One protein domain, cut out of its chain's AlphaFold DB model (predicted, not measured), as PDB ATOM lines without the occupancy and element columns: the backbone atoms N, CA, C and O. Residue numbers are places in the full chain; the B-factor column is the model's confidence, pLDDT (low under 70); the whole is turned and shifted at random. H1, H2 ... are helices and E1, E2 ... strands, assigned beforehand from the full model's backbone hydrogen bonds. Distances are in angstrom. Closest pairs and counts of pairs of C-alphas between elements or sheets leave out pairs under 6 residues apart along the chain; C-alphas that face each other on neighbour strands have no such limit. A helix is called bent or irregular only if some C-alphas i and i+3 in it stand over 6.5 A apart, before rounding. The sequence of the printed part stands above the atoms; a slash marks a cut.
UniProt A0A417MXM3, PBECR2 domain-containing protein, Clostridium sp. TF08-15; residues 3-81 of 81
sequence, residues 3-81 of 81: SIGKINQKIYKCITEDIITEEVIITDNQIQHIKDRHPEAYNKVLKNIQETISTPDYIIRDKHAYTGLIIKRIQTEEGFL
ATOM      1  N   SER A   3     305.195 276.591 246.729       92.25
ATOM      2  CA  SER A   3     303.877 276.906 247.275       92.25
ATOM      3  C   SER A   3     303.849 276.601 248.770       92.25
ATOM      4  O   SER A   3     304.286 275.530 249.197       92.25
ATOM      5  N   ILE A   4     303.354 277.545 249.567       91.62
ATOM      6  CA  ILE A   4     303.241 277.413 251.025       91.62
ATOM      7  C   ILE A   4     301.796 277.523 251.513       91.62
ATOM      8  O   ILE A   4     301.548 277.388 252.705       91.62
ATOM      9  N   GLY A   5     300.828 277.703 250.620       92.06
ATOM     10  CA  GLY A   5     299.413 277.694 250.970       92.06
ATOM     11  C   GLY A   5     298.618 278.718 250.182       92.06
ATOM     12  O   GLY A   5     299.058 279.206 249.140       92.06
ATOM     13  N   LYS A   6     297.424 279.027 250.692       95.00
ATOM     14  CA  LYS A   6     296.508 279.981 250.076       95.00
ATOM     15  C   LYS A   6     296.026 281.020 251.076       95.00
ATOM     16  O   LYS A   6     295.736 280.676 252.219       95.00
ATOM     17  N   ILE A   7     295.895 282.264 250.629       95.56
ATOM     18  CA  ILE A   7     295.221 283.328 251.377       95.56
ATOM     19  C   ILE A   7     293.741 283.403 251.025       95.56
ATOM     20  O   ILE A   7     293.334 283.177 249.888       95.56
ATOM     21  N   ASN A   8     292.937 283.834 251.992       94.56
ATOM     22  CA  ASN A   8     291.587 284.313 251.726       94.56
ATOM     23  C   ASN A   8     291.652 285.790 251.318       94.56
ATOM     24  O   ASN A   8     291.796 286.664 252.170       94.56
ATOM     25  N   GLN A   9     291.499 286.091 250.028       93.81
ATOM     26  CA  GLN A   9     291.646 287.460 249.512       93.81
ATOM     27  C   GLN A   9     290.815 288.486 250.288       93.81
ATOM     28  O   GLN A   9     291.286 289.595 250.510       93.81
ATOM     29  N   LYS A  10     289.611 288.119 250.762       94.62
ATOM     30  CA  LYS A  10     288.702 289.039 251.466       94.62
ATOM     31  C   LYS A  10     289.321 289.638 252.727       94.62
ATOM     32  O   LYS A  10     289.137 290.828 252.954       94.62
ATOM     33  N   ILE A  11     290.044 288.844 253.521       95.44
ATOM     34  CA  ILE A  11     290.658 289.329 254.771       95.44
ATOM     35  C   ILE A  11     291.983 290.061 254.515       95.44
ATOM     36  O   ILE A  11     292.380 290.903 255.310       95.44
ATOM     37  N   TYR A  12     292.630 289.799 253.374       96.56
ATOM     38  CA  TYR A  12     293.888 290.435 252.972       96.56
ATOM     39  C   TYR A  12     293.706 291.760 252.211       96.56
ATOM     40  O   TYR A  12     294.693 292.455 251.958       96.56
ATOM     41  N   LYS A  13     292.462 292.168 251.908       95.31
ATOM     42  CA  LYS A  13     292.155 293.429 251.201       95.31
ATOM     43  C   LYS A  13     292.688 294.686 251.890       95.31
ATOM     44  O   LYS A  13     292.885 295.701 251.232       95.31
ATOM     45  N   CYS A  14     292.963 294.631 253.196       94.75
ATOM     46  CA  CYS A  14     293.580 295.749 253.910       94.75
ATOM     47  C   CYS A  14     294.996 296.079 253.397       94.75
ATOM     48  O   CYS A  14     295.431 297.225 253.512       94.75
ATOM     49  N   ILE A  15     295.706 295.112 252.801       95.44
ATOM     50  CA  ILE A  15     297.006 295.340 252.163       95.44
ATOM     51  C   ILE A  15     296.801 295.998 250.799       95.44
ATOM     52  O   ILE A  15     297.386 297.045 250.515       95.44
ATOM     53  N   THR A  16     295.971 295.401 249.951       94.69
ATOM     54  CA  THR A  16     295.615 295.919 248.627       94.69
ATOM     55  C   THR A  16     294.319 295.276 248.147       94.69
ATOM     56  O   THR A  16     294.048 294.123 248.481       94.69
ATOM     57  N   GLU A  17     293.527 295.992 247.350       92.88
ATOM     58  CA  GLU A  17     292.330 295.421 246.720       92.88
ATOM     59  C   GLU A  17     292.668 294.570 245.484       92.88
ATOM     60  O   GLU A  17     291.913 293.659 245.147       92.88
ATOM     61  N   ASP A  18     293.836 294.794 244.873       93.88
ATOM     62  CA  ASP A  18     294.270 294.188 243.605       93.88
ATOM     63  C   ASP A  18     294.893 292.785 243.768       93.88
ATOM     64  O   ASP A  18     295.893 292.439 243.134       93.88
ATOM     65  N   ILE A  19     294.340 291.957 244.656       94.56
ATOM     66  CA  ILE A  19     294.814 290.581 244.853       94.56
ATOM     67  C   ILE A  19     294.179 289.676 243.791       94.56
ATOM     68  O   ILE A  19     292.994 289.367 243.861       94.56
ATOM     69  N   ILE A  20     294.981 289.222 242.822       94.31
ATOM     70  CA  ILE A  20     294.517 288.385 241.694       94.31
ATOM     71  C   ILE A  20     294.755 286.882 241.883       94.31
ATOM     72  O   ILE A  20     294.195 286.070 241.152       94.31
ATOM     73  N   THR A  21     295.590 286.501 242.850       94.94
ATOM     74  CA  THR A  21     295.911 285.103 243.160       94.94
ATOM     75  C   THR A  21     295.758 284.843 244.647       94.94
ATOM     76  O   THR A  21     295.966 285.725 245.477       94.94
ATOM     77  N   GLU A  22     295.353 283.628 244.980       94.94
ATOM     78  CA  GLU A  22     295.305 283.152 246.361       94.94
ATOM     79  C   GLU A  22     296.594 282.443 246.759       94.94
ATOM     80  O   GLU A  22     296.840 282.265 247.946       94.94
ATOM     81  N   GLU A  23     297.402 282.006 245.794       96.06
ATOM     82  CA  GLU A  23     298.595 281.221 246.077       96.06
ATOM     83  C   GLU A  23     299.678 282.075 246.736       96.06
ATOM     84  O   GLU A  23     300.065 283.129 246.229       96.06
ATOM     85  N   VAL A  24     300.204 281.573 247.853       95.00
ATOM     86  CA  VAL A  24     301.378 282.140 248.505       95.00
ATOM     87  C   VAL A  24     302.573 281.256 248.217       95.00
ATOM     88  O   VAL A  24     302.532 280.041 248.429       95.00
ATOM     89  N   ILE A  25     303.658 281.885 247.782       94.88
ATOM     90  CA  ILE A  25     304.916 281.216 247.480       94.88
ATOM     91  C   ILE A  25     306.051 281.760 248.343       94.88
ATOM     92  O   ILE A  25     306.050 282.923 248.745       94.88
ATOM     93  N   ILE A  26     307.052 280.919 248.575       92.50
ATOM     94  CA  ILE A  26     308.335 281.296 249.163       92.50
ATOM     95  C   ILE A  26     309.462 281.045 248.158       92.50
ATOM     96  O   ILE A  26     309.450 280.077 247.391       92.50
ATOM     97  N   THR A  27     310.443 281.936 248.127       93.75
ATOM     98  CA  THR A  27     311.623 281.828 247.258       93.75
ATOM     99  C   THR A  27     312.751 281.047 247.932       93.75
ATOM    100  O   THR A  27     312.814 280.956 249.158       93.75
ATOM    101  N   ASP A  28     313.681 280.519 247.135       91.50
ATOM    102  CA  ASP A  28     314.865 279.809 247.635       91.50
ATOM    103  C   ASP A  28     315.724 280.698 248.555       91.50
ATOM    104  O   ASP A  28     316.173 280.242 249.604       91.50
ATOM    105  N   ASN A  29     315.850 281.995 248.244       92.44
ATOM    106  CA  ASN A  29     316.560 282.959 249.094       92.44
ATOM    107  C   ASN A  29     315.902 283.109 250.473       92.44
ATOM    108  O   ASN A  29     316.584 283.115 251.494       92.44
ATOM    109  N   GLN A  30     314.570 283.205 250.524       88.75
ATOM    110  CA  GLN A  30     313.834 283.292 251.791       88.75
ATOM    111  C   GLN A  30     313.958 282.000 252.603       88.75
ATOM    112  O   GLN A  30     314.146 282.056 253.816       88.75
ATOM    113  N   ILE A  31     313.913 280.841 251.940       89.25
ATOM    114  CA  ILE A  31     314.173 279.544 252.577       89.25
ATOM    115  C   ILE A  31     315.576 279.515 253.183       89.25
ATOM    116  O   ILE A  31     315.727 279.091 254.331       89.25
ATOM    117  N   GLN A  32     316.591 279.972 252.447       88.88
ATOM    118  CA  GLN A  32     317.965 279.990 252.938       88.88
ATOM    119  C   GLN A  32     318.104 280.904 254.161       88.88
ATOM    120  O   GLN A  32     318.638 280.469 255.174       88.88
ATOM    121  N   HIS A  33     317.497 282.097 254.143       87.19
ATOM    122  CA  HIS A  33     317.464 282.984 255.311       87.19
ATOM    123  C   HIS A  33     316.832 282.342 256.559       87.19
ATOM    124  O   HIS A  33     317.275 282.617 257.675       87.19
ATOM    125  N   ILE A  34     315.811 281.490 256.397       83.81
ATOM    126  CA  ILE A  34     315.214 280.740 257.514       83.81
ATOM    127  C   ILE A  34     316.188 279.667 258.015       83.81
ATOM    128  O   ILE A  34     316.408 279.559 259.222       83.81
ATOM    129  N   LYS A  35     316.780 278.892 257.098       84.88
ATOM    130  CA  LYS A  35     317.726 277.817 257.428       84.88
ATOM    131  C   LYS A  35     318.986 278.338 258.115       84.88
ATOM    132  O   LYS A  35     319.438 277.712 259.062       84.88
ATOM    133  N   ASP A  36     319.510 279.483 257.687       86.19
ATOM    134  CA  ASP A  36     320.718 280.079 258.264       86.19
ATOM    135  C   ASP A  36     320.497 280.539 259.710       86.19
ATOM    136  O   ASP A  36     321.402 280.457 260.536       86.19
ATOM    137  N   ARG A  37     319.288 281.018 260.032       78.88
ATOM    138  CA  ARG A  37     318.948 281.454 261.393       78.88
ATOM    139  C   ARG A  37     318.554 280.298 262.305       78.88
ATOM    140  O   ARG A  37     318.914 280.313 263.478       78.88
ATOM    141  N   HIS A  38     317.809 279.319 261.788       73.12
ATOM    142  CA  HIS A  38     317.293 278.198 262.577       73.12
ATOM    143  C   HIS A  38     317.269 276.895 261.761       73.12
ATOM    144  O   HIS A  38     316.195 276.446 261.342       73.12
ATOM    145  N   PRO A  39     318.430 276.248 261.555       69.75
ATOM    146  CA  PRO A  39     318.525 275.061 260.705       69.75
ATOM    147  C   PRO A  39     317.675 273.894 261.227       69.75
ATOM    148  O   PRO A  39     317.046 273.190 260.439       69.75
ATOM    149  N   GLU A  40     317.567 273.739 262.549       69.62
ATOM    150  CA  GLU A  40     316.809 272.647 263.179       69.62
ATOM    151  C   GLU A  40     315.297 272.911 263.265       69.62
ATOM    152  O   GLU A  40     314.501 271.981 263.391       69.62
ATOM    153  N   ALA A  41     314.865 274.174 263.149       71.00
ATOM    154  CA  ALA A  41     313.461 274.556 263.320       71.00
ATOM    155  C   ALA A  41     312.710 274.746 261.996       71.00
ATOM    156  O   ALA A  41     311.529 275.093 262.017       71.00
ATOM    157  N   TYR A  42     313.353 274.508 260.848       77.69
ATOM    158  CA  TYR A  42     312.802 274.802 259.521       77.69
ATOM    159  C   TYR A  42     311.385 274.237 259.307       77.69
ATOM    160  O   TYR A  42     310.483 274.966 258.901       77.69
ATOM    161  N   ASN A  43     311.157 272.967 259.658       80.38
ATOM    162  CA  ASN A  43     309.841 272.330 259.509       80.38
ATOM    163  C   ASN A  43     308.776 272.955 260.423       80.38
ATOM    164  O   ASN A  43     307.633 273.144 260.008       80.38
ATOM    165  N   LYS A  44     309.152 273.310 261.658       82.94
ATOM    166  CA  LYS A  44     308.257 273.974 262.616       82.94
ATOM    167  C   LYS A  44     307.907 275.384 262.142       82.94
ATOM    168  O   LYS A  44     306.743 275.766 262.165       82.94
ATOM    169  N   VAL A  45     308.899 276.126 261.647       83.62
ATOM    170  CA  VAL A  45     308.713 277.463 261.070       83.62
ATOM    171  C   VAL A  45     307.797 277.402 259.851       83.62
ATOM    172  O   VAL A  45     306.857 278.186 259.780       83.62
ATOM    173  N   LEU A  46     308.006 276.448 258.936       85.69
ATOM    174  CA  LEU A  46     307.122 276.257 257.788       85.69
ATOM    175  C   LEU A  46     305.679 276.030 258.229       85.69
ATOM    176  O   LEU A  46     304.807 276.775 257.796       85.69
ATOM    177  N   LYS A  47     305.430 275.075 259.132       87.25
ATOM    178  CA  LYS A  47     304.079 274.807 259.646       87.25
ATOM    179  C   LYS A  47     303.433 276.073 260.223       87.25
ATOM    180  O   LYS A  47     302.309 276.410 259.856       87.25
ATOM    181  N   ASN A  48     304.167 276.814 261.051       89.25
ATOM    182  CA  ASN A  48     303.679 278.057 261.645       89.25
ATOM    183  C   ASN A  48     303.355 279.117 260.580       89.25
ATOM    184  O   ASN A  48     302.349 279.813 260.699       89.25
ATOM    185  N   ILE A  49     304.162 279.231 259.518       90.25
ATOM    186  CA  ILE A  49     303.897 280.144 258.396       90.25
ATOM    187  C   ILE A  49     302.594 279.756 257.688       90.25
ATOM    188  O   ILE A  49     301.753 280.621 257.448       90.25
ATOM    189  N   GLN A  50     302.387 278.469 257.398       91.19
ATOM    190  CA  GLN A  50     301.161 277.992 256.744       91.19
ATOM    191  C   GLN A  50     299.914 278.294 257.586       91.19
ATOM    192  O   GLN A  50     298.899 278.768 257.067       91.19
ATOM    193  N   GLU A  51     299.998 278.076 258.900       91.69
ATOM    194  CA  GLU A  51     298.925 278.404 259.841       91.69
ATOM    195  C   GLU A  51     298.680 279.913 259.949       91.69
ATOM    196  O   GLU A  51     297.527 280.338 260.040       91.69
ATOM    197  N   THR A  52     299.746 280.718 259.910       93.81
ATOM    198  CA  THR A  52     299.699 282.190 259.938       93.81
ATOM    199  C   THR A  52     299.018 282.754 258.699       93.81
ATOM    200  O   THR A  52     298.210 283.667 258.809       93.81
ATOM    201  N   ILE A  53     299.284 282.179 257.528       94.12
ATOM    202  CA  ILE A  53     298.638 282.558 256.266       94.12
ATOM    203  C   ILE A  53     297.153 282.172 256.265       94.12
ATOM    204  O   ILE A  53     296.300 282.935 255.817       94.12
ATOM    205  N   SER A  54     296.839 280.975 256.764       92.56
ATOM    206  CA  SER A  54     295.483 280.422 256.665       92.56
ATOM    207  C   SER A  54     294.524 281.022 257.697       92.56
ATOM    208  O   SER A  54     293.339 281.190 257.426       92.56
ATOM    209  N   THR A  55     295.027 281.321 258.898       93.56
ATOM    210  CA  THR A  55     294.235 281.801 260.045       93.56
ATOM    211  C   THR A  55     295.024 282.850 260.840       93.56
ATOM    212  O   THR A  55     295.492 282.557 261.947       93.56
ATOM    213  N   PRO A  56     295.230 284.047 260.264       95.50
ATOM    214  CA  PRO A  56     295.931 285.137 260.934       95.50
ATOM    215  C   PRO A  56     295.082 285.753 262.047       95.50
ATOM    216  O   PRO A  56     293.860 285.835 261.920       95.50
ATOM    217  N   ASP A  57     295.734 286.256 263.097       96.06
ATOM    218  CA  ASP A  57     295.065 287.054 264.132       96.06
ATOM    219  C   ASP A  57     294.985 288.528 263.719       96.06
ATOM    220  O   ASP A  57     293.967 289.187 263.926       96.06
ATOM    221  N   TYR A  58     296.049 289.041 263.092       96.62
ATOM    222  CA  TYR A  58     296.096 290.398 262.557       96.62
ATOM    223  C   TYR A  58     296.784 290.437 261.196       96.62
ATOM    224  O   TYR A  58     297.775 289.746 260.954       96.62
ATOM    225  N   ILE A  59     296.281 291.308 260.323       97.19
ATOM    226  CA  ILE A  59     296.916 291.669 259.056       97.19
ATOM    227  C   ILE A  59     297.040 293.190 259.039       97.19
ATOM    228  O   ILE A  59     296.038 293.903 259.108       97.19
ATOM    229  N   ILE A  60     298.272 293.681 258.972       96.81
ATOM    230  CA  ILE A  60     298.590 295.104 259.063       96.81
ATOM    231  C   ILE A  60     299.229 295.536 257.751       96.81
ATOM    232  O   ILE A  60     300.198 294.933 257.291       96.81
ATOM    233  N   ARG A  61     298.689 296.590 257.144       96.62
ATOM    234  CA  ARG A  61     299.270 297.197 255.947       96.62
ATOM    235  C   ARG A  61     300.595 297.875 256.295       96.62
ATOM    236  O   ARG A  61     300.660 298.625 257.267       96.62
ATOM    237  N   ASP A  62     301.623 297.636 255.491       95.75
ATOM    238  CA  ASP A  62     302.899 298.334 255.627       95.75
ATOM    239  C   ASP A  62     302.852 299.711 254.933       95.75
ATOM    240  O   ASP A  62     301.972 300.001 254.121       95.75
ATOM    241  N   LYS A  63     303.817 300.586 255.235       94.44
ATOM    242  CA  LYS A  63     303.988 301.858 254.515       94.44
ATOM    243  C   LYS A  63     304.340 301.649 253.035       94.44
ATOM    244  O   LYS A  63     304.091 302.534 252.220       94.44
ATOM    245  N   HIS A  64     304.943 300.513 252.692       95.25
ATOM    246  CA  HIS A  64     305.278 300.142 251.325       95.25
ATOM    247  C   HIS A  64     304.069 299.529 250.606       95.25
ATOM    248  O   HIS A  64     303.350 298.688 251.149       95.25
ATOM    249  N   ALA A  65     303.855 299.934 249.350       92.75
ATOM    250  CA  ALA A  65     302.776 299.395 248.528       92.75
ATOM    251  C   ALA A  65     302.895 297.867 248.381       92.75
ATOM    252  O   ALA A  65     303.999 297.320 248.324       92.75
ATOM    253  N   TYR A  66     301.745 297.189 248.328       94.38
ATOM    254  CA  TYR A  66     301.635 295.728 248.184       94.38
ATOM    255  C   TYR A  66     302.362 294.916 249.266       94.38
ATOM    256  O   TYR A  66     302.621 293.729 249.085       94.38
ATOM    257  N   THR A  67     302.684 295.547 250.395       95.00
ATOM    258  CA  THR A  67     303.397 294.924 251.506       95.00
ATOM    259  C   THR A  67     302.532 294.975 252.760       95.00
ATOM    260  O   THR A  67     301.837 295.958 253.028       95.00
ATOM    261  N   GLY A  68     302.558 293.900 253.539       95.06
ATOM    262  CA  GLY A  68     301.866 293.834 254.816       95.06
ATOM    263  C   GLY A  68     302.503 292.825 255.751       95.06
ATOM    264  O   GLY A  68     303.238 291.930 255.333       95.06
ATOM    265  N   LEU A  69     302.206 292.997 257.031       96.06
ATOM    266  CA  LEU A  69     302.636 292.131 258.109       96.06
ATOM    267  C   LEU A  69     301.470 291.241 258.535       96.06
ATOM    268  O   LEU A  69     300.357 291.723 258.748       96.06
ATOM    269  N   ILE A  70     301.744 289.949 258.684       95.50
ATOM    270  CA  ILE A  70     300.781 288.960 259.160       95.50
ATOM    271  C   ILE A  70     301.246 288.511 260.540       95.50
ATOM    272  O   ILE A  70     302.395 288.103 260.700       95.50
ATOM    273  N   ILE A  71     300.365 288.607 261.529       95.38
ATOM    274  CA  ILE A  71     300.670 288.257 262.914       95.38
ATOM    275  C   ILE A  71     299.739 287.132 263.342       95.38
ATOM    276  O   ILE A  71     298.523 287.199 263.141       95.38
ATOM    277  N   LYS A  72     300.330 286.116 263.962       93.44
ATOM    278  CA  LYS A  72     299.622 285.022 264.610       93.44
ATOM    279  C   LYS A  72     300.288 284.707 265.938       93.44
ATOM    280  O   LYS A  72     301.507 284.576 265.997       93.44
ATOM    281  N   ARG A  73     299.477 284.569 266.977       91.50
ATOM    282  CA  ARG A  73     299.876 284.035 268.271       91.50
ATOM    283  C   ARG A  73     300.016 282.524 268.152       91.50
ATOM    284  O   ARG A  73     299.096 281.840 267.700       91.50
ATOM    285  N   ILE A  74     301.149 281.997 268.589       85.44
ATOM    286  CA  ILE A  74     301.450 280.571 268.512       85.44
ATOM    287  C   ILE A  74     301.440 280.010 269.927       85.44
ATOM    288  O   ILE A  74     302.230 280.409 270.775       85.44
ATOM    289  N   GLN A  75     300.546 279.062 270.190       80.81
ATOM    290  CA  GLN A  75     300.565 278.329 271.449       80.81
ATOM    291  C   GLN A  75     301.608 277.208 271.378       80.81
ATOM    292  O   GLN A  75     301.623 276.410 270.439       80.81
ATOM    293  N   THR A  76     302.482 277.147 272.374       79.38
ATOM    294  CA  THR A  76     303.483 276.098 272.567       79.38
ATOM    295  C   THR A  76     303.282 275.427 273.924       79.38
ATOM    296  O   THR A  76     302.507 275.895 274.758       79.38
ATOM    297  N   GLU A  77     303.988 274.322 274.160       77.38
ATOM    298  CA  GLU A  77     303.991 273.641 275.465       77.38
ATOM    299  C   GLU A  77     304.520 274.544 276.595       77.38
ATOM    300  O   GLU A  77     304.127 274.385 277.746       77.38
ATOM    301  N   GLU A  78     305.358 275.531 276.260       78.06
ATOM    302  CA  GLU A  78     305.977 276.472 277.203       78.06
ATOM    303  C   GLU A  78     305.186 277.786 277.370       78.06
ATOM    304  O   GLU A  78     305.564 278.629 278.183       78.06
ATOM    305  N   GLY A  79     304.089 277.988 276.627       73.56
ATOM    306  CA  GLY A  79     303.259 279.193 276.720       73.56
ATOM    307  C   GLY A  79     302.811 279.743 275.366       73.56
ATOM    308  O   GLY A  79     302.470 278.992 274.458       73.56
ATOM    309  N   PHE A  80     302.759 281.069 275.232       73.31
ATOM    310  CA  PHE A  80     302.414 281.741 273.974       73.31
ATOM    311  C   PHE A  80     303.640 282.460 273.409       73.31
ATOM    312  O   PHE A  80     304.321 283.177 274.143       73.31
ATOM    313  N   LEU A  81     303.885 282.273 272.111       62.59
ATOM    314  CA  LEU A  81     304.846 283.011 271.291       62.59
ATOM    315  C   LEU A  81     304.123 284.002 270.372       62.59
ATOM    316  O   LEU A  81     302.992 283.687 269.921       62.59
TER     317      LEU A  81
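What this domain is: This is residues 3 to 81 of the 81 residues of the protein "PBECR2 domain-containing protein" of Clostridium sp. TF08-15 (UniProt A0A417MXM3). What shape does this domain have? The last turns of a long helix, H3, pack on two small two-stranded sheets, E1 with E2 and the hairpin of E3 and E4, while H2 meets the other end of H3 at a corner and the short H1 sits near E3. Residues 36 to 41 at that corner and residues 75 to 80 near the C-terminus stick out. What is it built of? The 79 printed residues include three named helices and four named strands in the order E1 H1 E2 H2 H3 E3 E4; the class is mixed, and both sheets are antiparallel. It is only just compact, close to loose, with a radius of gyration of the C-alphas of 13.6 A and spans of 37 by 30 by 23 A.

How they stand to each other: How are the sheets paired? E1, residues 3 to 6, and E2, residues 23 to 26, are antiparallel at 147 degrees, with N 4 and O 24 2.9 A apart, within hydrogen-bond range. E3, residues 58 to 61, and E4, residues 68 to 71, form an antiparallel hairpin at 164 degrees, with N 69 and O 60 at 2.8 A. E1 and E2 are apart from both E3 and E4. What comes near them? H3, residues 39 to 54, has its Gln 50 C-alpha 6.0 A from that of Gly 5 in E1, and its Thr 52 C-alpha 6.8 A from that of Ile 71 in E4; these are the closest pairs. H1, residues 9 to 12, comes closest to E3 at the C-alphas of Tyr 12 and Ile 59, 6.9 A. How does H2, residues 28 to 37, stand to H3? They only just touch, with 3 pairs of C-alphas within 8 A, and only at the corner by their link, at a steep tilt of 57 degrees, opposite ways; the closest C-alphas are those of Lys 35 and Tyr 42, 6.1 A. Are the helix backbones complete? In H2 every O i to N i+4 pair is within hydrogen-bond range, in H3 10 of 12, and H1 is too short for such a pair.

Where its parts are: Where do the elements begin and end? E1 begins at C-alpha 3, (303.877, 276.906, 247.275), and E4 ends at C-alpha 71, (300.670, 288.257, 262.914). How long are they? From first to last C-alpha, H3 measures 24.0 A, H2 14.4 A and H1 5.1 A; E1 measures 8.5 A, E2 10.2 A, E3 10.0 A and E4 9.9 A. Is H3 straight? It has a kink of 27 degrees near residue 46, and it is irregular, with C-alphas 40 and 43 7.9 A apart.

The domain as a whole: How large is it? The two C-alphas farthest apart, those of Asp 18 and Glu 78, are 39.7 A from each other. Are there cuts or long links? The printed part has no cut, and no link is long. Where is confidence low? Residues 39 to 40 and residue 81 have pLDDT under 70; the mean of the printed part is 89.5.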